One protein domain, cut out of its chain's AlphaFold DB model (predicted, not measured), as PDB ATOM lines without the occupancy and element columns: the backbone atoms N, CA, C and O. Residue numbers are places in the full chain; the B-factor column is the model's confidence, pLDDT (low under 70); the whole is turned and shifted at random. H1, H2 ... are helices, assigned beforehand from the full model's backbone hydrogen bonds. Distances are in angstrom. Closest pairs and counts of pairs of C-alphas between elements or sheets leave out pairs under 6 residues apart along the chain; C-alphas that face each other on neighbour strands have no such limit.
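What this domain is: This is residues 69 to 103 and 141 to 275 of the 1231 residues of an uncharacterized protein of Guillardia theta (strain CCMP2712) (UniProt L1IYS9). From the longest helix, H4, helices pack side by side in a curved row, H3 then H2 one way and H5, H7 then H8 the other, as an open C. Short H1 packs on residues 233 to 234 of H7, short H6 packs on residues 173 to 181 of H4, and residues 270 to 275 of H8 stick out. The printed part has 170 residues with eight named helices, H1 to H8 in chain order, and no named strand: all helix. It is compact, with a radius of gyration of the C-alphas of 16.4 A and spans of 48 by 35 by 29 A.

How they stand to each other: H4, residues 171 to 197, touches H3, residues 141 to 162, in a hairpin at a shallow tilt of 2 degrees; the closest C-alphas, Thr 145 and Asp 183, are 5.5 A apart. H2, residues 79 to 103, touches H3 at 21 degrees, shallow, opposite ways, the C-alphas of Gly 89 and Gly 150 closest at 4.1 A. H5, residues 208 to 220, forms a hairpin with H4 at a shallow 30 degrees, closest at C-alphas 184 and 215, 4.1 A. H7, residues 233 to 250, touches H5 with residues 240 to 248 alone, closest at C-alphas 217 and 240, 5.4 A. H8, residues 256 to 275, makes a hairpin with H7 at a steep tilt of 39 degrees, closest at C-alphas 241 and 258, 5.2 A. H2 and H8 are apart. H6, residues 224 to 227, touches H4, closest at C-alphas 177 and 224, 5.5 A; H1, residues 71 to 75, touches H7, closest at C-alphas 72 and 233, 7.1 A. In H1, H2, H3, H7 and H8 every O i to N i+4 pair is within hydrogen-bond range; H4 has 21 of 23, H5 8 of 9, and H6 is too short for one.

Where its parts are: H4 is 39.0 A long, H2 36.6 A, H3 30.4 A, H8 28.7 A and H7 25.3 A. C-alpha 71 is at (231.627, 222.342, 211.333) and C-alpha 275 at (229.807, 233.184, 222.788).

The domain as a whole: The farthest C-alphas, Glu 197 and Thr 275, are 52.9 A apart. Residues 104 to 140 are not printed; C-alphas 103 and 141 are 14.8 A apart across the cut. Of the links printed whole, none is long. The mean pLDDT of the printed part is 81.5; residues 101, 103 and 162 to 173 are under 70.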
ATOM      1  N   HIS A  69     227.071 225.530 209.599       76.00
ATOM      2  CA  HIS A  69     226.193 224.394 209.277       76.00
ATOM      3  C   HIS A  69     226.979 223.115 208.923       76.00
ATOM      4  O   HIS A  69     226.402 222.035 208.873       76.00
ATOM      5  N   GLU A  70     228.286 223.247 208.680       79.50
ATOM      6  CA  GLU A  70     229.218 222.176 208.315       79.50
ATOM      7  C   GLU A  70     230.519 222.341 209.132       79.50
ATOM      8  O   GLU A  70     231.512 222.881 208.628       79.50
ATOM      9  N   PRO A  71     230.514 222.031 210.440       84.62
ATOM     10  CA  PRO A  71     231.627 222.342 211.333       84.62
ATOM     11  C   PRO A  71     232.869 221.457 211.121       84.62
ATOM     12  O   PRO A  71     233.971 221.991 211.176       84.62
ATOM     13  N   LEU A  72     232.753 220.160 210.821       85.31
ATOM     14  CA  LEU A  72     233.899 219.274 210.544       85.31
ATOM     15  C   LEU A  72     234.638 219.693 209.264       85.31
ATOM     16  O   LEU A  72     235.850 219.902 209.264       85.31
ATOM     17  N   SER A  73     233.892 219.887 208.185       83.94
ATOM     18  CA  SER A  73     234.337 220.440 206.915       83.94
ATOM     19  C   SER A  73     235.007 221.805 207.086       83.94
ATOM     20  O   SER A  73     236.018 222.091 206.445       83.94
ATOM     21  N   ALA A  74     234.450 222.670 207.941       82.69
ATOM     22  CA  ALA A  74     235.019 223.979 208.237       82.69
ATOM     23  C   ALA A  74     236.332 223.870 209.032       82.69
ATOM     24  O   ALA A  74     237.308 224.540 208.692       82.69
ATOM     25  N   VAL A  75     236.393 222.985 210.029       86.00
ATOM     26  CA  VAL A  75     237.596 222.673 210.817       86.00
ATOM     27  C   VAL A  75     238.719 222.126 209.930       86.00
ATOM     28  O   VAL A  75     239.855 222.591 210.027       86.00
ATOM     29  N   LEU A  76     238.406 221.223 208.996       84.12
ATOM     30  CA  LEU A  76     239.368 220.646 208.049       84.12
ATOM     31  C   LEU A  76     239.952 221.667 207.061       84.12
ATOM     32  O   LEU A  76     240.917 221.357 206.363       84.12
ATOM     33  N   THR A  77     239.444 222.904 207.007       82.19
ATOM     34  CA  THR A  77     240.105 223.982 206.251       82.19
ATOM     35  C   THR A  77     241.361 224.525 206.940       82.19
ATOM     36  O   THR A  77     242.182 225.172 206.280       82.19
ATOM     37  N   LEU A  78     241.524 224.281 208.243       84.69
ATOM     38  CA  LEU A  78     242.635 224.784 209.046       84.69
ATOM     39  C   LEU A  78     243.830 223.829 208.971       84.69
ATOM     40  O   LEU A  78     243.752 222.689 209.419       84.69
ATOM     41  N   LEU A  79     244.971 224.321 208.475       84.88
ATOM     42  CA  LEU A  79     246.201 223.530 208.329       84.88
ATOM     43  C   LEU A  79     246.633 222.789 209.616       84.88
ATOM     44  O   LEU A  79     246.978 221.614 209.505       84.88
ATOM     45  N   PRO A  80     246.578 223.390 210.827       89.12
ATOM     46  CA  PRO A  80     246.920 222.669 212.053       89.12
ATOM     47  C   PRO A  80     246.064 221.418 212.263       89.12
ATOM     48  O   PRO A  80     246.581 220.382 212.659       89.12
ATOM     49  N   VAL A  81     244.772 221.484 211.934       86.44
ATOM     50  CA  VAL A  81     243.852 220.355 212.104       86.44
ATOM     51  C   VAL A  81     244.128 219.265 211.074       86.44
ATOM     52  O   VAL A  81     244.127 218.086 211.409       86.44
ATOM     53  N   GLN A  82     244.450 219.649 209.838       88.06
ATOM     54  CA  GLN A  82     244.841 218.697 208.799       88.06
ATOM     55  C   GLN A  82     246.095 217.903 209.197       88.06
ATOM     56  O   GLN A  82     246.152 216.691 209.002       88.06
ATOM     57  N   ILE A  83     247.084 218.577 209.795       87.62
ATOM     58  CA  ILE A  83     248.297 217.939 210.323       87.62
ATOM     59  C   ILE A  83     247.957 217.036 211.516       87.62
ATOM     60  O   ILE A  83     248.446 215.911 211.571       87.62
ATOM     61  N   ILE A  84     247.089 217.488 212.429       88.62
ATOM     62  CA  ILE A  84     246.616 216.675 213.560       88.62
ATOM     63  C   ILE A  84     245.974 215.375 213.060       88.62
ATOM     64  O   ILE A  84     246.305 214.323 213.585       88.62
ATOM     65  N   PHE A  85     245.138 215.411 212.019       87.69
ATOM     66  CA  PHE A  85     244.529 214.202 211.441       87.69
ATOM     67  C   PHE A  85     245.576 213.196 210.945       87.69
ATOM     68  O   PHE A  85     245.449 211.998 211.193       87.69
ATOM     69  N   ILE A  86     246.637 213.676 210.289       86.12
ATOM     70  CA  ILE A  86     247.733 212.821 209.811       86.12
ATOM     71  C   ILE A  86     248.515 212.236 210.988       86.12
ATOM     72  O   ILE A  86     248.765 211.035 211.014       86.12
ATOM     73  N   ILE A  87     248.892 213.064 211.966       88.25
ATOM     74  CA  ILE A  87     249.670 212.624 213.131       88.25
ATOM     75  C   ILE A  87     248.870 211.626 213.966       88.25
ATOM     76  O   ILE A  87     249.392 210.567 214.298       88.25
ATOM     77  N   VAL A  88     247.607 211.932 214.274       87.81
ATOM     78  CA  VAL A  88     246.730 211.051 215.053       87.81
ATOM     79  C   VAL A  88     246.516 209.734 214.318       87.81
ATOM     80  O   VAL A  88     246.675 208.688 214.932       87.81
ATOM     81  N   GLY A  89     246.245 209.759 213.009       85.75
ATOM     82  CA  GLY A  89     246.101 208.531 212.227       85.75
ATOM     83  C   GLY A  89     247.383 207.684 212.178       85.75
ATOM     84  O   GLY A  89     247.306 206.467 212.320       85.75
ATOM     85  N   MET A  90     248.568 208.302 212.076       83.75
ATOM     86  CA  MET A  90     249.850 207.581 212.156       83.75
ATOM     87  C   MET A  90     250.090 206.974 213.539       83.75
ATOM     88  O   MET A  90     250.456 205.806 213.637       83.75
ATOM     89  N   LEU A  91     249.881 207.753 214.607       85.81
ATOM     90  CA  LEU A  91     250.023 207.267 215.979       85.81
ATOM     91  C   LEU A  91     249.060 206.108 216.248       85.81
ATOM     92  O   LEU A  91     249.469 205.125 216.853       85.81
ATOM     93  N   TRP A  92     247.830 206.185 215.733       85.88
ATOM     94  CA  TRP A  92     246.840 205.112 215.825       85.88
ATOM     95  C   TRP A  92     247.368 203.804 215.228       85.88
ATOM     96  O   TRP A  92     247.417 202.785 215.907       85.88
ATOM     97  N   ILE A  93     247.866 203.845 213.988       81.50
ATOM     98  CA  ILE A  93     248.450 202.678 213.307       81.50
ATOM     99  C   ILE A  93     249.647 202.114 214.094       81.50
ATOM    100  O   ILE A  93     249.802 200.895 214.191       81.50
ATOM    101  N   ILE A  94     250.487 202.974 214.679       79.25
ATOM    102  CA  ILE A  94     251.628 202.550 215.503       79.25
ATOM    103  C   ILE A  94     251.150 201.836 216.774       79.25
ATOM    104  O   ILE A  94     251.649 200.753 217.072       79.25
ATOM    105  N   PHE A  95     250.179 202.399 217.502       82.25
ATOM    106  CA  PHE A  95     249.632 201.786 218.718       82.25
ATOM    107  C   PHE A  95     248.990 200.420 218.443       82.25
ATOM    108  O   PHE A  95     249.224 199.470 219.195       82.25
ATOM    109  N   GLU A  96     248.257 200.283 217.337       81.81
ATOM    110  CA  GLU A  96     247.695 198.987 216.933       81.81
ATOM    111  C   GLU A  96     248.783 197.979 216.552       81.81
ATOM    112  O   GLU A  96     248.706 196.813 216.926       81.81
ATOM    113  N   SER A  97     249.861 198.431 215.910       77.19
ATOM    114  CA  SER A  97     251.000 197.565 215.570       77.19
ATOM    115  C   SER A  97     251.779 197.099 216.805       77.19
ATOM    116  O   SER A  97     252.291 195.982 216.833       77.19
ATOM    117  N   ILE A  98     251.858 197.927 217.852       80.19
ATOM    118  CA  ILE A  98     252.423 197.528 219.151       80.19
ATOM    119  C   ILE A  98     251.519 196.488 219.824       80.19
ATOM    120  O   ILE A  98     252.019 195.488 220.338       80.19
ATOM    121  N   SER A  99     250.200 196.696 219.783       75.25
ATOM    122  CA  SER A  99     249.217 195.748 220.327       75.25
ATOM    123  C   SER A  99     249.295 194.392 219.618       75.25
ATOM    124  O   SER A  99     249.261 193.353 220.273       75.25
ATOM    125  N   LEU A 100     249.489 194.403 218.295       72.19
ATOM    126  CA  LEU A 100     249.709 193.204 217.491       72.19
ATOM    127  C   LEU A 100     250.962 192.438 217.933       72.19
ATOM    128  O   LEU A 100     250.873 191.255 218.247       72.19
ATOM    129  N   ARG A 101     252.107 193.128 218.049       69.25
ATOM    130  CA  ARG A 101     253.363 192.522 218.531       69.25
ATOM    131  C   ARG A 101     253.241 191.941 219.934       69.25
ATOM    132  O   ARG A 101     253.863 190.928 220.238       69.25
ATOM    133  N   HIS A 102     252.461 192.582 220.802       70.25
ATOM    134  CA  HIS A 102     252.222 192.056 222.139       70.25
ATOM    135  C   HIS A 102     251.474 190.717 222.079       70.25
ATOM    136  O   HIS A 102     251.906 189.756 222.711       70.25
ATOM    137  N   ILE A 103     250.425 190.614 221.259       66.12
ATOM    138  CA  ILE A 103     249.695 189.354 221.053       66.12
ATOM    139  C   ILE A 103     250.609 188.274 220.469       66.12
ATOM    140  O   ILE A 103     250.621 187.157 220.985       66.12
ATOM    141  N   LEU A 141     239.919 190.796 211.566       74.44
ATOM    142  CA  LEU A 141     238.985 191.850 211.183       74.44
ATOM    143  C   LEU A 141     238.935 192.980 212.208       74.44
ATOM    144  O   LEU A 141     238.856 194.129 211.795       74.44
ATOM    145  N   GLN A 142     239.044 192.693 213.507       83.25
ATOM    146  CA  GLN A 142     239.145 193.721 214.545       83.25
ATOM    147  C   GLN A 142     240.426 194.556 214.394       83.25
ATOM    148  O   GLN A 142     240.417 195.762 214.625       83.25
ATOM    149  N   LEU A 143     241.542 193.941 214.008       78.81
ATOM    150  CA  LEU A 143     242.759 194.678 213.670       78.81
ATOM    151  C   LEU A 143     242.543 195.510 212.404       78.81
ATOM    152  O   LEU A 143     242.851 196.700 212.387       78.81
ATOM    153  N   ALA A 144     241.967 194.907 211.361       75.62
ATOM    154  CA  ALA A 144     241.695 195.586 210.100       75.62
ATOM    155  C   ALA A 144     240.799 196.819 210.289       75.62
ATOM    156  O   ALA A 144     241.125 197.876 209.751       75.62
ATOM    157  N   THR A 145     239.727 196.731 211.081       82.81
ATOM    158  CA  THR A 145     238.854 197.874 211.386       82.81
ATOM    159  C   THR A 145     239.623 199.010 212.048       82.81
ATOM    160  O   THR A 145     239.573 200.151 211.587       82.81
ATOM    161  N   ARG A 146     240.439 198.700 213.060       85.75
ATOM    162  CA  ARG A 146     241.262 199.705 213.746       85.75
ATOM    163  C   ARG A 146     242.307 200.347 212.826       85.75
ATOM    164  O   ARG A 146     242.501 201.564 212.887       85.75
ATOM    165  N   TYR A 147     242.924 199.580 211.924       80.75
ATOM    166  CA  TYR A 147     243.822 200.122 210.897       80.75
ATOM    167  C   TYR A 147     243.086 200.997 209.873       80.75
ATOM    168  O   TYR A 147     243.599 202.055 209.502       80.75
ATOM    169  N   ILE A 148     241.881 200.604 209.441       80.81
ATOM    170  CA  ILE A 148     241.044 201.373 208.505       80.81
ATOM    171  C   ILE A 148     240.719 202.749 209.087       80.81
ATOM    172  O   ILE A 148     240.844 203.747 208.374       80.81
ATOM    173  N   ILE A 149     240.372 202.835 210.376       84.50
ATOM    174  CA  ILE A 149     240.104 204.112 211.051       84.50
ATOM    175  C   ILE A 149     241.349 205.009 211.004       84.50
ATOM    176  O   ILE A 149     241.268 206.137 210.507       84.50
ATOM    177  N   GLY A 150     242.516 204.505 211.426       84.38
ATOM    178  CA  GLY A 150     243.775 205.262 211.395       84.38
ATOM    179  C   GLY A 150     244.158 205.730 209.984       84.38
ATOM    180  O   GLY A 150     244.479 206.903 209.768       84.38
ATOM    181  N   ALA A 151     244.030 204.845 208.992       81.81
ATOM    182  CA  ALA A 151     244.283 205.157 207.589       81.81
ATOM    183  C   ALA A 151     243.293 206.198 207.040       81.81
ATOM    184  O   ALA A 151     243.696 207.107 206.313       81.81
ATOM    185  N   SER A 152     242.013 206.120 207.413       84.25
ATOM    186  CA  SER A 152     240.984 207.067 206.970       84.25
ATOM    187  C   SER A 152     241.257 208.488 207.471       84.25
ATOM    188  O   SER A 152     241.102 209.443 206.704       84.25
ATOM    189  N   LEU A 153     241.750 208.639 208.708       85.88
ATOM    190  CA  LEU A 153     242.161 209.927 209.272       85.88
ATOM    191  C   LEU A 153     243.367 210.500 208.524       85.88
ATOM    192  O   LEU A 153     243.344 211.667 208.122       85.88
ATOM    193  N   MET A 154     244.384 209.670 208.254       85.06
ATOM    194  CA  MET A 154     245.550 210.084 207.470       85.06
ATOM    195  C   MET A 154     245.151 210.525 206.064       85.06
ATOM    196  O   MET A 154     245.527 211.615 205.635       85.06
ATOM    197  N   ILE A 155     244.373 209.707 205.350       80.50
ATOM    198  CA  ILE A 155     243.913 210.002 203.988       80.50
ATOM    199  C   ILE A 155     243.098 211.295 203.979       80.50
ATOM    200  O   ILE A 155     243.358 212.161 203.144       80.50
ATOM    201  N   SER A 156     242.180 211.475 204.933       82.00
ATOM    202  CA  SER A 156     241.377 212.699 205.058       82.00
ATOM    203  C   SER A 156     242.262 213.932 205.275       82.00
ATOM    204  O   SER A 156     242.094 214.941 204.589       82.00
ATOM    205  N   GLY A 157     243.272 213.840 206.149       82.56
ATOM    206  CA  GLY A 157     244.252 214.908 206.359       82.56
ATOM    207  C   GLY A 157     245.095 215.205 205.112       82.56
ATOM    208  O   GLY A 157     245.231 216.362 204.716       82.56
ATOM    209  N   PHE A 158     245.611 214.179 204.426       78.44
ATOM    210  CA  PHE A 158     246.397 214.339 203.196       78.44
ATOM    211  C   PHE A 158     245.585 214.942 202.047       78.44
ATOM    212  O   PHE A 158     246.090 215.809 201.325       78.44
ATOM    213  N   LEU A 159     244.335 214.508 201.868       75.50
ATOM    214  CA  LEU A 159     243.427 215.065 200.866       75.50
ATOM    215  C   LEU A 159     243.125 216.538 201.169       75.50
ATOM    216  O   LEU A 159     243.266 217.377 200.271       75.50
ATOM    217  N   ALA A 160     242.859 216.863 202.438       75.94
ATOM    218  CA  ALA A 160     242.619 218.229 202.893       75.94
ATOM    219  C   ALA A 160     243.852 219.147 202.740       75.94
ATOM    220  O   ALA A 160     243.702 220.326 202.409       75.94
ATOM    221  N   ILE A 161     245.083 218.644 202.918       77.31
ATOM    222  CA  ILE A 161     246.316 219.418 202.646       77.31
ATOM    223  C   ILE A 161     246.493 219.645 201.143       77.31
ATOM    224  O   ILE A 161     246.855 220.739 200.703       77.31
ATOM    225  N   ARG A 162     246.256 218.611 200.329       69.50
ATOM    226  CA  ARG A 162     246.624 218.624 198.908       69.50
ATOM    227  C   ARG A 162     245.722 219.508 198.045       69.50
ATOM    228  O   ARG A 162     246.137 219.873 196.945       69.50
ATOM    229  N   ASN A 163     244.515 219.835 198.509       55.94
ATOM    230  CA  ASN A 163     243.642 220.943 198.092       55.94
ATOM    231  C   ASN A 163     243.810 221.527 196.667       55.94
ATOM    232  O   ASN A 163     243.846 222.738 196.446       55.94
ATOM    233  N   LYS A 164     243.808 220.637 195.665       50.88
ATOM    234  CA  LYS A 164     243.441 220.905 194.260       50.88
ATOM    235  C   LYS A 164     242.221 220.086 193.807       50.88
ATOM    236  O   LYS A 164     241.824 220.179 192.650       50.88
ATOM    237  N   PHE A 165     241.623 219.300 194.705       44.09
ATOM    238  CA  PHE A 165     240.512 218.380 194.425       44.09
ATOM    239  C   PHE A 165     239.156 218.854 194.990       44.09
ATOM    240  O   PHE A 165     238.238 218.060 195.145       44.09
ATOM    241  N   HIS A 166     238.977 220.166 195.182       46.06
ATOM    242  CA  HIS A 166     237.730 220.813 195.645       46.06
ATOM    243  C   HIS A 166     236.525 220.708 194.693       46.06
ATOM    244  O   HIS A 166     235.477 221.299 194.936       46.06
ATOM    245  N   ARG A 167     236.637 219.959 193.591       43.44
ATOM    246  CA  ARG A 167     235.573 219.853 192.578       43.44
ATOM    247  C   ARG A 167     234.348 219.056 193.011       43.44
ATOM    248  O   ARG A 167     233.359 219.020 192.288       43.44
ATOM    249  N   SER A 168     234.394 218.419 194.166       43.19
ATOM    250  CA  SER A 168     233.270 217.661 194.688       43.19
ATOM    251  C   SER A 168     233.138 217.973 196.161       43.19
ATOM    252  O   SER A 168     233.947 217.494 196.950       43.19
ATOM    253  N   LYS A 169     232.059 218.688 196.515       46.47
ATOM    254  CA  LYS A 169     231.518 218.850 197.880       46.47
ATOM    255  C   LYS A 169     231.492 217.551 198.709       46.47
ATOM    256  O   LYS A 169     231.292 217.601 199.911       46.47
ATOM    257  N   LEU A 170     231.662 216.402 198.058       45.28
ATOM    258  CA  LEU A 170     231.610 215.069 198.628       45.28
ATOM    259  C   LEU A 170     232.955 214.554 199.165       45.28
ATOM    260  O   LEU A 170     232.921 213.761 200.090       45.28
ATOM    261  N   VAL A 171     234.126 214.936 198.643       50.25
ATOM    262  CA  VAL A 171     235.331 214.089 198.842       50.25
ATOM    263  C   VAL A 171     235.863 214.057 200.281       50.25
ATOM    264  O   VAL A 171     236.244 212.976 200.719       50.25
ATOM    265  N   ASP A 172     235.821 215.155 201.042       60.94
ATOM    266  CA  ASP A 172     236.444 215.169 202.380       60.94
ATOM    267  C   ASP A 172     235.638 214.380 203.440       60.94
ATOM    268  O   ASP A 172     236.224 213.527 204.104       60.94
ATOM    269  N   PRO A 173     234.302 214.537 203.575       68.44
ATOM    270  CA  PRO A 173     233.523 213.713 204.502       68.44
ATOM    271  C   PRO A 173     233.292 212.290 203.984       68.44
ATOM    272  O   PRO A 173     233.092 211.379 204.780       68.44
ATOM    273  N   SER A 174     233.324 212.070 202.660       72.50
ATOM    274  CA  SER A 174     233.034 210.745 202.086       72.50
ATOM    275  C   SER A 174     234.049 209.687 202.491       72.50
ATOM    276  O   SER A 174     233.667 208.529 202.592       72.50
ATOM    277  N   VAL A 175     235.314 210.054 202.727       78.75
ATOM    278  CA  VAL A 175     236.321 209.092 203.208       78.75
ATOM    279  C   VAL A 175     235.955 208.599 204.605       78.75
ATOM    280  O   VAL A 175     235.963 207.395 204.828       78.75
ATOM    281  N   LEU A 176     235.569 209.505 205.508       84.00
ATOM    282  CA  LEU A 176     235.145 209.152 206.867       84.00
ATOM    283  C   LEU A 176     233.820 208.385 206.871       84.00
ATOM    284  O   LEU A 176     233.690 207.398 207.584       84.00
ATOM    285  N   ILE A 177     232.858 208.787 206.037       83.38
ATOM    286  CA  ILE A 177     231.579 208.080 205.884       83.38
ATOM    287  C   ILE A 177     231.808 206.671 205.333       83.38
ATOM    288  O   ILE A 177     231.265 205.712 205.869       83.38
ATOM    289  N   PHE A 178     232.606 206.529 204.272       78.81
ATOM    290  CA  PHE A 178     232.916 205.227 203.683       78.81
ATOM    291  C   PHE A 178     233.665 204.338 204.676       78.81
ATOM    292  O   PHE A 178     233.291 203.183 204.847       78.81
ATOM    293  N   ALA A 179     234.677 204.886 205.353       83.25
ATOM    294  CA  ALA A 179     235.426 204.167 206.372       83.25
ATOM    295  C   ALA A 179     234.520 203.718 207.522       83.25
ATOM    296  O   ALA A 179     234.601 202.562 207.904       83.25
ATOM    297  N   GLY A 180     233.613 204.569 208.010       85.00
ATOM    298  CA  GLY A 180     232.683 204.190 209.075       85.00
ATOM    299  C   GLY A 180     231.581 203.227 208.639       85.00
ATOM    300  O   GLY A 180     231.188 202.369 209.413       85.00
ATOM    301  N   LEU A 181     231.097 203.294 207.392       82.19
ATOM    302  CA  LEU A 181     230.180 202.272 206.864       82.19
ATOM    303  C   LEU A 181     230.873 200.913 206.727       82.19
ATOM    304  O   LEU A 181     230.266 199.880 207.006       82.19
ATOM    305  N   LEU A 182     232.134 200.917 206.287       80.88
ATOM    306  CA  LEU A 182     232.958 199.717 206.219       80.88
ATOM    307  C   LEU A 182     233.238 199.172 207.625       80.88
ATOM    308  O   LEU A 182     233.067 197.977 207.844       80.88
ATOM    309  N   ASP A 183     233.596 200.038 208.572       85.81
ATOM    310  CA  ASP A 183     233.815 199.685 209.977       85.81
ATOM    311  C   ASP A 183     232.554 199.074 210.601       85.81
ATOM    312  O   ASP A 183     232.596 197.958 211.117       85.81
ATOM    313  N   ALA A 184     231.392 199.709 210.422       85.38
ATOM    314  CA  ALA A 184     230.108 199.186 210.877       85.38
ATOM    315  C   ALA A 184     229.805 197.789 210.321       85.38
ATOM    316  O   ALA A 184     229.362 196.906 211.056       85.38
ATOM    317  N   LEU A 185     230.040 197.577 209.021       83.81
ATOM    318  CA  LEU A 185     229.822 196.285 208.373       83.81
ATOM    319  C   LEU A 185     230.744 195.211 208.959       83.81
ATOM    320  O   LEU A 185     230.280 194.119 209.282       83.81
ATOM    321  N   LEU A 186     232.033 195.518 209.114       83.19
ATOM    322  CA  LEU A 186     233.012 194.592 209.678       83.19
ATOM    323  C   LEU A 186     232.698 194.279 211.151       83.19
ATOM    324  O   LEU A 186     232.710 193.113 211.537       83.19
ATOM    325  N   ASN A 187     232.315 195.280 211.947       86.94
ATOM    326  CA  ASN A 187     231.894 195.103 213.338       86.94
ATOM    327  C   ASN A 187     230.602 194.268 213.457       86.94
ATOM    328  O   ASN A 187     230.504 193.421 214.346       86.94
ATOM    329  N   LEU A 188     229.638 194.416 212.535       85.81
ATOM    330  CA  LEU A 188     228.463 193.532 212.461       85.81
ATOM    331  C   LEU A 188     228.845 192.093 212.114       85.81
ATOM    332  O   LEU A 188     228.320 191.165 212.725       85.81
ATOM    333  N   LEU A 189     229.752 191.896 211.153       82.88
ATOM    334  CA  LEU A 189     230.231 190.563 210.776       82.88
ATOM    335  C   LEU A 189     230.913 189.865 211.959       82.88
ATOM    336  O   LEU A 189     230.600 188.707 212.234       82.88
ATOM    337  N   ILE A 190     231.770 190.583 212.693       83.06
ATOM    338  CA  ILE A 190     232.391 190.095 213.933       83.06
ATOM    339  C   ILE A 190     231.309 189.734 214.959       83.06
ATOM    340  O   ILE A 190     231.316 188.628 215.496       83.06
ATOM    341  N   PHE A 191     230.337 190.622 215.194       88.75
ATOM    342  CA  PHE A 191     229.253 190.388 216.148       88.75
ATOM    343  C   PHE A 191     228.420 189.142 215.818       88.75
ATOM    344  O   PHE A 191     228.211 188.300 216.694       88.75
ATOM    345  N   PHE A 192     227.940 189.003 214.577       83.75
ATOM    346  CA  PHE A 192     227.135 187.848 214.172       83.75
ATOM    347  C   PHE A 192     227.930 186.554 214.292       83.75
ATOM    348  O   PHE A 192     227.398 185.548 214.762       83.75
ATOM    349  N   ARG A 193     229.215 186.591 213.927       79.75
ATOM    350  CA  ARG A 193     230.102 185.439 214.040       79.75
ATOM    351  C   ARG A 193     230.313 185.033 215.499       79.75
ATOM    352  O   ARG A 193     230.027 183.886 215.840       79.75
ATOM    353  N   MET A 194     230.704 185.967 216.367       80.81
ATOM    354  CA  MET A 194     230.871 185.717 217.805       80.81
ATOM    355  C   MET A 194     229.571 185.239 218.461       80.81
ATOM    356  O   MET A 194     229.600 184.328 219.283       80.81
ATOM    357  N   SER A 195     228.424 185.794 218.057       84.12
ATOM    358  CA  SER A 195     227.102 185.356 218.529       84.12
ATOM    359  C   SER A 195     226.781 183.927 218.098       84.12
ATOM    360  O   SER A 195     226.289 183.147 218.905       84.12
ATOM    361  N   SER A 196     227.074 183.571 216.843       78.75
ATOM    362  CA  SER A 196     226.805 182.230 216.309       78.75
ATOM    363  C   SER A 196     227.657 181.138 216.959       78.75
ATOM    364  O   SER A 196     227.198 180.010 217.098       78.75
ATOM    365  N   GLU A 197     228.883 181.473 217.369       73.75
ATOM    366  CA  GLU A 197     229.841 180.520 217.945       73.75
ATOM    367  C   GLU A 197     229.878 180.552 219.485       73.75
ATOM    368  O   GLU A 197     230.553 179.725 220.095       73.75
ATOM    369  N   GLY A 198     229.145 181.473 220.126       78.00
ATOM    370  CA  GLY A 198     229.085 181.597 221.587       78.00
ATOM    371  C   GLY A 198     230.332 182.222 222.226       78.00
ATOM    372  O   GLY A 198     230.599 181.977 223.400       78.00
ATOM    373  N   TYR A 199     231.102 183.015 221.474       80.25
ATOM    374  CA  TYR A 199     232.258 183.743 222.004       80.25
ATOM    375  C   TYR A 199     231.816 185.001 222.757       80.25
ATOM    376  O   TYR A 199     230.962 185.754 222.280       80.25
ATOM    377  N   GLU A 200     232.432 185.255 223.914       80.75
ATOM    378  CA  GLU A 200     232.128 186.433 224.736       80.75
ATOM    379  C   GLU A 200     233.139 187.569 224.510       80.75
ATOM    380  O   GLU A 200     232.740 188.736 224.457       80.75
ATOM    381  N   GLU A 201     234.418 187.249 224.276       81.69
ATOM    382  CA  GLU A 201     235.500 188.229 224.087       81.69
ATOM    383  C   GLU A 201     236.476 187.834 222.969       81.69
ATOM    384  O   GLU A 201     236.600 186.663 222.627       81.69
ATOM    385  N   THR A 202     237.191 188.800 222.388       77.75
ATOM    386  CA  THR A 202     238.330 188.570 221.480       77.75
ATOM    387  C   THR A 202     239.663 188.642 222.225       77.75
ATOM    388  O   THR A 202     239.747 189.208 223.312       77.75
ATOM    389  N   ALA A 203     240.748 188.148 221.615       71.88
ATOM    390  CA  ALA A 203     242.096 188.233 222.196       71.88
ATOM    391  C   ALA A 203     242.590 189.679 222.451       71.88
ATOM    392  O   ALA A 203     243.453 189.892 223.297       71.88
ATOM    393  N   LEU A 204     242.012 190.677 221.768       73.75
ATOM    394  CA  LEU A 204     242.246 192.112 222.005       73.75
ATOM    395  C   LEU A 204     241.355 192.705 223.118       73.75
ATOM    396  O   LEU A 204     241.303 193.928 223.270       73.75
ATOM    397  N   GLY A 205     240.610 191.874 223.853       77.38
ATOM    398  CA  GLY A 205     239.689 192.299 224.913       77.38
ATOM    399  C   GLY A 205     238.406 192.963 224.399       77.38
ATOM    400  O   GLY A 205     237.784 193.746 225.118       77.38
ATOM    401  N   GLY A 206     238.022 192.721 223.140       83.06
ATOM    402  CA  GLY A 206     236.767 193.224 222.580       83.06
ATOM    403  C   GLY A 206     235.609 192.298 222.935       83.06
ATOM    404  O   GLY A 206     235.603 191.148 222.508       83.06
ATOM    405  N   THR A 207     234.619 192.777 223.688       86.38
ATOM    406  CA  THR A 207     233.446 191.955 224.031       86.38
ATOM    407  C   THR A 207     232.456 191.888 222.864       86.38
ATOM    408  O   THR A 207     232.325 192.838 222.089       86.38
ATOM    409  N   ARG A 208     231.676 190.805 222.759       88.00
ATOM    410  CA  ARG A 208     230.626 190.649 221.730       88.00
ATOM    411  C   ARG A 208     229.687 191.862 221.662       88.00
ATOM    412  O   ARG A 208     229.389 192.368 220.582       88.00
ATOM    413  N   HIS A 209     229.242 192.355 222.817       87.81
ATOM    414  CA  HIS A 209     228.321 193.490 222.907       87.81
ATOM    415  C   HIS A 209     228.963 194.810 222.448       87.81
ATOM    416  O   HIS A 209     228.270 195.651 221.881       87.81
ATOM    417  N   GLN A 210     230.279 194.982 222.627       88.38
ATOM    418  CA  GLN A 210     230.996 196.173 222.160       88.38
ATOM    419  C   GLN A 210     230.964 196.306 220.632       88.38
ATOM    420  O   GLN A 210     230.729 197.406 220.141       88.38
ATOM    421  N   PHE A 211     231.118 195.215 219.873       89.50
ATOM    422  CA  PHE A 211     231.068 195.263 218.403       89.50
ATOM    423  C   PHE A 211     229.694 195.668 217.864       89.50
ATOM    424  O   PHE A 211     229.602 196.457 216.924       89.50
ATOM    425  N   MET A 212     228.617 195.197 218.501       91.81
ATOM    426  CA  MET A 212     227.263 195.655 218.179       91.81
ATOM    427  C   MET A 212     227.102 197.150 218.471       91.81
ATOM    428  O   MET A 212     226.493 197.870 217.683       91.81
ATOM    429  N   ILE A 213     227.667 197.627 219.582       91.31
ATOM    430  CA  ILE A 213     227.626 199.046 219.941       91.31
ATOM    431  C   ILE A 213     228.417 199.886 218.935       91.31
ATOM    432  O   ILE A 213     227.880 200.909 218.528       91.31
ATOM    433  N   TYR A 214     229.594 199.448 218.464       90.31
ATOM    434  CA  TYR A 214     230.340 200.152 217.405       90.31
ATOM    435  C   TYR A 214     229.549 200.241 216.109       90.31
ATOM    436  O   TYR A 214     229.349 201.332 215.585       90.31
ATOM    437  N   ALA A 215     228.982 199.124 215.659       88.56
ATOM    438  CA  ALA A 215     228.133 199.125 214.478       88.56
ATOM    439  C   ALA A 215     226.932 200.080 214.610       88.56
ATOM    440  O   ALA A 215     226.629 200.832 213.684       88.56
ATOM    441  N   ILE A 216     226.249 200.081 215.762       89.75
ATOM    442  CA  ILE A 216     225.125 200.991 216.021       89.75
ATOM    443  C   ILE A 216     225.609 202.444 216.059       89.75
ATOM    444  O   ILE A 216     224.960 203.310 215.471       89.75
ATOM    445  N   THR A 217     226.733 202.734 216.718       91.00
ATOM    446  CA  THR A 217     227.262 204.100 216.797       91.00
ATOM    447  C   THR A 217     227.661 204.615 215.421       91.00
ATOM    448  O   THR A 217     227.281 205.736 215.084       91.00
ATOM    449  N   ASP A 218     228.299 203.787 214.595       87.75
ATOM    450  CA  ASP A 218     228.732 204.151 213.247       87.75
ATOM    451  C   ASP A 218     227.550 204.417 212.309       87.75
ATOM    452  O   ASP A 218     227.566 205.386 211.545       87.75
ATOM    453  N   LEU A 219     226.496 203.594 212.398       85.00
ATOM    454  CA  LEU A 219     225.297 203.690 211.559       85.00
ATOM    455  C   LEU A 219     224.332 204.803 211.992       85.00
ATOM    456  O   LEU A 219     223.738 205.462 211.134       85.00
ATOM    457  N   PHE A 220     224.146 205.010 213.299       86.62
ATOM    458  CA  PHE A 220     223.078 205.869 213.830       86.62
ATOM    459  C   PHE A 220     223.558 207.161 214.490       86.62
ATOM    460  O   PHE A 220     222.765 208.100 214.585       86.62
ATOM    461  N   PHE A 221     224.822 207.253 214.916       89.25
ATOM    462  CA  PHE A 221     225.366 208.465 215.535       89.25
ATOM    463  C   PHE A 221     226.431 209.129 214.665       89.25
ATOM    464  O   PHE A 221     226.194 210.226 214.167       89.25
ATOM    465  N   PHE A 222     227.571 208.484 214.442       87.31
ATOM    466  CA  PHE A 222     228.674 209.027 213.657       87.31
ATOM    467  C   PHE A 222     229.573 207.887 213.169       87.31
ATOM    468  O   PHE A 222     229.980 207.105 214.019       87.31
ATOM    469  N   PRO A 223     229.952 207.827 211.873       86.19
ATOM    470  CA  PRO A 223     229.853 208.913 210.890       86.19
ATOM    471  C   PRO A 223     228.680 208.820 209.899       86.19
ATOM    472  O   PRO A 223     228.449 209.784 209.171       86.19
ATOM    473  N   ALA A 224     227.914 207.725 209.829       78.44
ATOM    474  CA  ALA A 224     226.926 207.543 208.755       78.44
ATOM    475  C   ALA A 224     225.830 208.630 208.685       78.44
ATOM    476  O   ALA A 224     225.504 209.056 207.571       78.44
ATOM    477  N   PRO A 225     225.298 209.179 209.798       82.75
ATOM    478  CA  PRO A 225     224.330 210.280 209.741       82.75
ATOM    479  C   PRO A 225     224.838 211.559 209.056       82.75
ATOM    480  O   PRO A 225     224.023 212.376 208.611       82.75
ATOM    481  N   MET A 226     226.157 211.719 208.888       80.56
ATOM    482  CA  MET A 226     226.737 212.810 208.098       80.56
ATOM    483  C   MET A 226     226.343 212.758 206.618       80.56
ATOM    484  O   MET A 226     226.428 213.780 205.938       80.56
ATOM    485  N   LEU A 227     225.868 211.611 206.115       72.88
ATOM    486  CA  LEU A 227     225.255 211.502 204.785       72.88
ATOM    487  C   LEU A 227     224.085 212.478 204.602       72.88
ATOM    488  O   LEU A 227     223.800 212.888 203.476       72.88
ATOM    489  N   PHE A 228     223.401 212.837 205.692       74.88
ATOM    490  CA  PHE A 228     222.216 213.690 205.661       74.88
ATOM    491  C   PHE A 228     222.516 215.132 206.068       74.88
ATOM    492  O   PHE A 228     222.000 216.061 205.446       74.88
ATOM    493  N   SER A 229     223.311 215.331 207.122       76.56
ATOM    494  CA  SER A 229     223.662 216.663 207.612       76.56
ATOM    495  C   SER A 229     224.892 216.623 208.506       76.56
ATOM    496  O   SER A 229     224.970 215.831 209.440       76.56
ATOM    497  N   GLU A 230     225.817 217.547 208.271       81.06
ATOM    498  CA  GLU A 230     226.990 217.750 209.120       81.06
ATOM    499  C   GLU A 230     226.692 218.669 210.322       81.06
ATOM    500  O   GLU A 230     227.494 218.799 211.243       81.06
ATOM    501  N   MET A 231     225.513 219.296 210.351       80.62
ATOM    502  CA  MET A 231     225.167 220.343 211.315       80.62
ATOM    503  C   MET A 231     225.234 219.895 212.778       80.62
ATOM    504  O   MET A 231     225.517 220.710 213.653       80.62
ATOM    505  N   TYR A 232     224.974 218.612 213.025       84.44
ATOM    506  CA  TYR A 232     224.978 218.007 214.354       84.44
ATOM    507  C   TYR A 232     226.197 217.118 214.591       84.44
ATOM    508  O   TYR A 232     226.182 216.328 215.525       84.44
ATOM    509  N   VAL A 233     227.238 217.194 213.754       88.25
ATOM    510  CA  VAL A 233     228.377 216.266 213.841       88.25
ATOM    511  C   VAL A 233     229.074 216.338 215.203       88.25
ATOM    512  O   VAL A 233     229.510 215.318 215.715       88.25
ATOM    513  N   VAL A 234     229.137 217.515 215.839       88.94
ATOM    514  CA  VAL A 234     229.760 217.662 217.164       88.94
ATOM    515  C   VAL A 234     228.920 216.948 218.221       88.94
ATOM    516  O   VAL A 234     229.453 216.174 219.006       88.94
ATOM    517  N   GLU A 235     227.603 217.159 218.206       90.25
ATOM    518  CA  GLU A 235     226.652 216.494 219.095       90.25
ATOM    519  C   GLU A 235     226.589 214.979 218.845       90.25
ATOM    520  O   GLU A 235     226.513 214.201 219.790       90.25
ATOM    521  N   GLN A 236     226.663 214.555 217.584       90.06
ATOM    522  CA  GLN A 236     226.707 213.157 217.160       90.06
ATOM    523  C   GLN A 236     227.977 212.459 217.646       90.06
ATOM    524  O   GLN A 236     227.883 211.375 218.213       90.06
ATOM    525  N   VAL A 237     229.145 213.093 217.493       90.75
ATOM    526  CA  VAL A 237     230.417 212.589 218.035       90.75
ATOM    527  C   VAL A 237     230.341 212.510 219.562       90.75
ATOM    528  O   VAL A 237     230.723 211.489 220.130       90.75
ATOM    529  N   SER A 238     229.782 213.520 220.246       90.56
ATOM    530  CA  SER A 238     229.552 213.442 221.697       90.56
ATOM    531  C   SER A 238     228.665 212.252 222.074       90.56
ATOM    532  O   SER A 238     229.028 211.492 222.965       90.56
ATOM    533  N   LEU A 239     227.524 212.059 221.402       91.44
ATOM    534  CA  LEU A 239     226.593 210.957 221.680       91.44
ATOM    535  C   LEU A 239     227.212 209.583 221.398       91.44
ATOM    536  O   LEU A 239     227.051 208.667 222.209       91.44
ATOM    537  N   ALA A 240     227.959 209.446 220.299       91.12
ATOM    538  CA  ALA A 240     228.693 208.230 219.971       91.12
ATOM    539  C   ALA A 240     229.688 207.882 221.088       91.12
ATOM    540  O   ALA A 240     229.639 206.783 221.638       91.12
ATOM    541  N   HIS A 241     230.517 208.841 221.514       91.38
ATOM    542  CA  HIS A 241     231.506 208.597 222.566       91.38
ATOM    543  C   HIS A 241     230.902 208.445 223.967       91.38
ATOM    544  O   HIS A 241     231.459 207.687 224.755       91.38
ATOM    545  N   ILE A 242     229.759 209.068 224.279       92.00
ATOM    546  CA  ILE A 242     229.001 208.790 225.514       92.00
ATOM    547  C   ILE A 242     228.520 207.338 225.520       92.00
ATOM    548  O   ILE A 242     228.675 206.648 226.524       92.00
ATOM    549  N   THR A 243     227.979 206.860 224.397       90.50
ATOM    550  CA  THR A 243     227.479 205.483 224.265       90.50
ATOM    551  C   THR A 243     228.623 204.475 224.380       90.50
ATOM    552  O   THR A 243     228.543 203.531 225.165       90.50
ATOM    553  N   ILE A 244     229.730 204.714 223.668       88.88
ATOM    554  CA  ILE A 244     230.933 203.873 223.732       88.88
ATOM    555  C   ILE A 244     231.509 203.872 225.150       88.88
ATOM    556  O   ILE A 244     231.797 202.805 225.689       88.88
ATOM    557  N   PHE A 245     231.655 205.042 225.777       89.19
ATOM    558  CA  PHE A 245     232.185 205.158 227.135       89.19
ATOM    559  C   PHE A 245     231.287 204.462 228.162       89.19
ATOM    560  O   PHE A 245     231.789 203.681 228.963       89.19
ATOM    561  N   GLY A 246     229.971 204.676 228.100       87.50
ATOM    562  CA  GLY A 246     229.008 204.013 228.981       87.50
ATOM    563  C   GLY A 246     229.043 202.492 228.835       87.50
ATOM    564  O   GLY A 246     229.025 201.781 229.837       87.50
ATOM    565  N   SER A 247     229.183 201.990 227.604       86.25
ATOM    566  CA  SER A 247     229.324 200.553 227.350       86.25
ATOM    567  C   SER A 247     230.620 199.966 227.907       86.25
ATOM    568  O   SER A 247     230.604 198.886 228.494       86.25
ATOM    569  N   ALA A 248     231.735 200.687 227.768       83.06
ATOM    570  CA  ALA A 248     233.027 200.257 228.281       83.06
ATOM    571  C   ALA A 248     233.026 200.248 229.816       83.06
ATOM    572  O   ALA A 248     233.466 199.278 230.425       83.06
ATOM    573  N   LEU A 249     232.442 201.279 230.432       84.31
ATOM    574  CA  LEU A 249     232.336 201.408 231.881       84.31
ATOM    575  C   LEU A 249     231.421 200.331 232.483       84.31
ATOM    576  O   LEU A 249     231.759 199.757 233.514       84.31
ATOM    577  N   GLY A 250     230.323 199.986 231.801       80.19
ATOM    578  CA  GLY A 250     229.478 198.840 232.155       80.19
ATOM    579  C   GLY A 250     230.196 197.487 232.058       80.19
ATOM    580  O   GLY A 250     229.829 196.555 232.763       80.19
ATOM    581  N   ALA A 251     231.250 197.399 231.241       75.12
ATOM    582  CA  ALA A 251     232.143 196.244 231.142       75.12
ATOM    583  C   ALA A 251     233.384 196.347 232.060       75.12
ATOM    584  O   ALA A 251     234.283 195.519 231.960       75.12
ATOM    585  N   GLY A 252     233.472 197.362 232.931       79.19
ATOM    586  CA  GLY A 252     234.610 197.561 233.838       79.19
ATOM    587  C   GLY A 252     235.892 198.091 233.177       79.19
ATOM    588  O   GLY A 252     236.945 198.090 233.808       79.19
ATOM    589  N   VAL A 253     235.824 198.565 231.927       79.19
ATOM    590  CA  VAL A 253     236.974 199.050 231.149       79.19
ATOM    591  C   VAL A 253     236.890 200.562 230.947       79.19
ATOM    592  O   VAL A 253     235.866 201.103 230.533       79.19
ATOM    593  N   VAL A 254     238.000 201.268 231.169       80.00
ATOM    594  CA  VAL A 254     238.101 202.708 230.892       80.00
ATOM    595  C   VAL A 254     238.767 202.923 229.537       80.00
ATOM    596  O   VAL A 254     239.921 202.556 229.342       80.00
ATOM    597  N   ARG A 255     238.054 203.561 228.601       79.44
ATOM    598  CA  ARG A 255     238.606 203.955 227.295       79.44
ATOM    599  C   ARG A 255     238.975 205.429 227.269       79.44
ATOM    600  O   ARG A 255     238.106 206.292 227.134       79.44
ATOM    601  N   TYR A 256     240.269 205.707 227.379       81.94
ATOM    602  CA  TYR A 256     240.797 207.069 227.419       81.94
ATOM    603  C   TYR A 256     240.515 207.859 226.133       81.94
ATOM    604  O   TYR A 256     240.277 209.064 226.221       81.94
ATOM    605  N   GLU A 257     240.446 207.211 224.961       81.62
ATOM    606  CA  GLU A 257     240.139 207.925 223.708       81.62
ATOM    607  C   GLU A 257     238.749 208.572 223.755       81.62
ATOM    608  O   GLU A 257     238.588 209.741 223.396       81.62
ATOM    609  N   SER A 258     237.747 207.852 224.273       86.31
ATOM    610  CA  SER A 258     236.385 208.377 224.420       86.31
ATOM    611  C   SER A 258     236.305 209.533 225.413       86.31
ATOM    612  O   SER A 258     235.524 210.456 225.195       86.31
ATOM    613  N   ILE A 259     237.134 209.536 226.462       87.94
ATOM    614  CA  ILE A 259     237.210 210.651 227.420       87.94
ATOM    615  C   ILE A 259     237.760 211.902 226.732       87.94
ATOM    616  O   ILE A 259     237.188 212.984 226.873       87.94
ATOM    617  N   VAL A 260     238.844 211.761 225.964       87.50
ATOM    618  CA  VAL A 260     239.460 212.881 225.238       87.50
ATOM    619  C   VAL A 260     238.480 213.462 224.218       87.50
ATOM    620  O   VAL A 260     238.266 214.675 224.197       87.50
ATOM    621  N   MET A 261     237.822 212.617 223.419       87.94
ATOM    622  CA  MET A 261     236.838 213.066 222.426       87.94
ATOM    623  C   MET A 261     235.611 213.726 223.068       87.94
ATOM    624  O   MET A 261     235.119 214.750 222.578       87.94
ATOM    625  N   LEU A 262     235.146 213.203 224.205       89.44
ATOM    626  CA  LEU A 262     234.063 213.815 224.966       89.44
ATOM    627  C   LEU A 262     234.471 215.186 225.528       89.44
ATOM    628  O   LEU A 262     233.722 216.149 225.388       89.44
ATOM    629  N   ALA A 263     235.676 215.314 226.089       90.88
ATOM    630  CA  ALA A 263     236.189 216.584 226.602       90.88
ATOM    631  C   ALA A 263     236.300 217.648 225.495       90.88
ATOM    632  O   ALA A 263     235.862 218.785 225.681       90.88
ATOM    633  N   VAL A 264     236.828 217.272 224.325       89.19
ATOM    634  CA  VAL A 264     236.962 218.166 223.163       89.19
ATOM    635  C   VAL A 264     235.594 218.639 222.669       89.19
ATOM    636  O   VAL A 264     235.395 219.837 222.449       89.19
ATOM    637  N   THR A 265     234.633 217.725 222.519       90.69
ATOM    638  CA  THR A 265     233.294 218.083 222.034       90.69
ATOM    639  C   THR A 265     232.503 218.907 223.055       90.69
ATOM    640  O   THR A 265     231.890 219.904 222.675       90.69
ATOM    641  N   ILE A 266     232.588 218.602 224.355       90.12
ATOM    642  CA  ILE A 266     231.979 219.424 225.416       90.12
ATOM    643  C   ILE A 266     232.583 220.830 225.431       90.12
ATOM    644  O   ILE A 266     231.836 221.808 225.470       90.12
ATOM    645  N   LEU A 267     233.912 220.962 225.347       91.19
ATOM    646  CA  LEU A 267     234.578 222.266 225.311       91.19
ATOM    647  C   LEU A 267     234.089 223.109 224.124       91.19
ATOM    648  O   LEU A 267     233.803 224.298 224.284       91.19
ATOM    649  N   PHE A 268     233.934 222.487 222.950       89.81
ATOM    650  CA  PHE A 268     233.375 223.139 221.767       89.81
ATOM    651  C   PHE A 268     231.943 223.638 222.016       89.81
ATOM    652  O   PHE A 268     231.629 224.798 221.730       89.81
ATOM    653  N   LEU A 269     231.077 222.794 222.585       89.38
ATOM    654  CA  LEU A 269     229.681 223.132 222.885       89.38
ATOM    655  C   LEU A 269     229.566 224.260 223.926       89.38
ATOM    656  O   LEU A 269     228.773 225.184 223.735       89.38
ATOM    657  N   VAL A 270     230.387 224.226 224.979       90.31
ATOM    658  CA  VAL A 270     230.446 225.268 226.018       90.31
ATOM    659  C   VAL A 270     230.912 226.594 225.427       90.31
ATOM    660  O   VAL A 270     230.274 227.623 225.645       90.31
ATOM    661  N   TYR A 271     231.984 226.593 224.631       89.12
ATOM    662  CA  TYR A 271     232.496 227.820 224.018       89.12
ATOM    663  C   TYR A 271     231.481 228.443 223.044       89.12
ATOM    664  O   TYR A 271     231.297 229.668 223.022       89.12
ATOM    665  N   ARG A 272     230.765 227.605 222.282       87.19
ATOM    666  CA  ARG A 272     229.664 228.026 221.403       87.19
ATOM    667  C   ARG A 272     228.543 228.713 222.193       87.19
ATOM    668  O   ARG A 272     228.083 229.783 221.792       87.19
ATOM    669  N   GLU A 273     228.144 228.148 223.331       86.56
ATOM    670  CA  GLU A 273     227.079 228.698 224.178       86.56
ATOM    671  C   GLU A 273     227.498 229.985 224.908       86.56
ATOM    672  O   GLU A 273     226.751 230.964 224.919       86.56
ATOM    673  N   LEU A 274     228.724 230.047 225.436       87.56
ATOM    674  CA  LEU A 274     229.262 231.259 226.065       87.56
ATOM    675  C   LEU A 274     229.323 232.429 225.079       87.56
ATOM    676  O   LEU A 274     228.941 233.553 225.413       87.56
ATOM    677  N   THR A 275     229.764 232.168 223.848       84.06
ATOM    678  CA  THR A 275     229.807 233.184 222.788       84.06
ATOM    679  C   THR A 275     228.399 233.676 222.440       84.06
ATOM    680  O   THR A 275     228.185 234.884 222.291       84.06
TER     681      THR A 275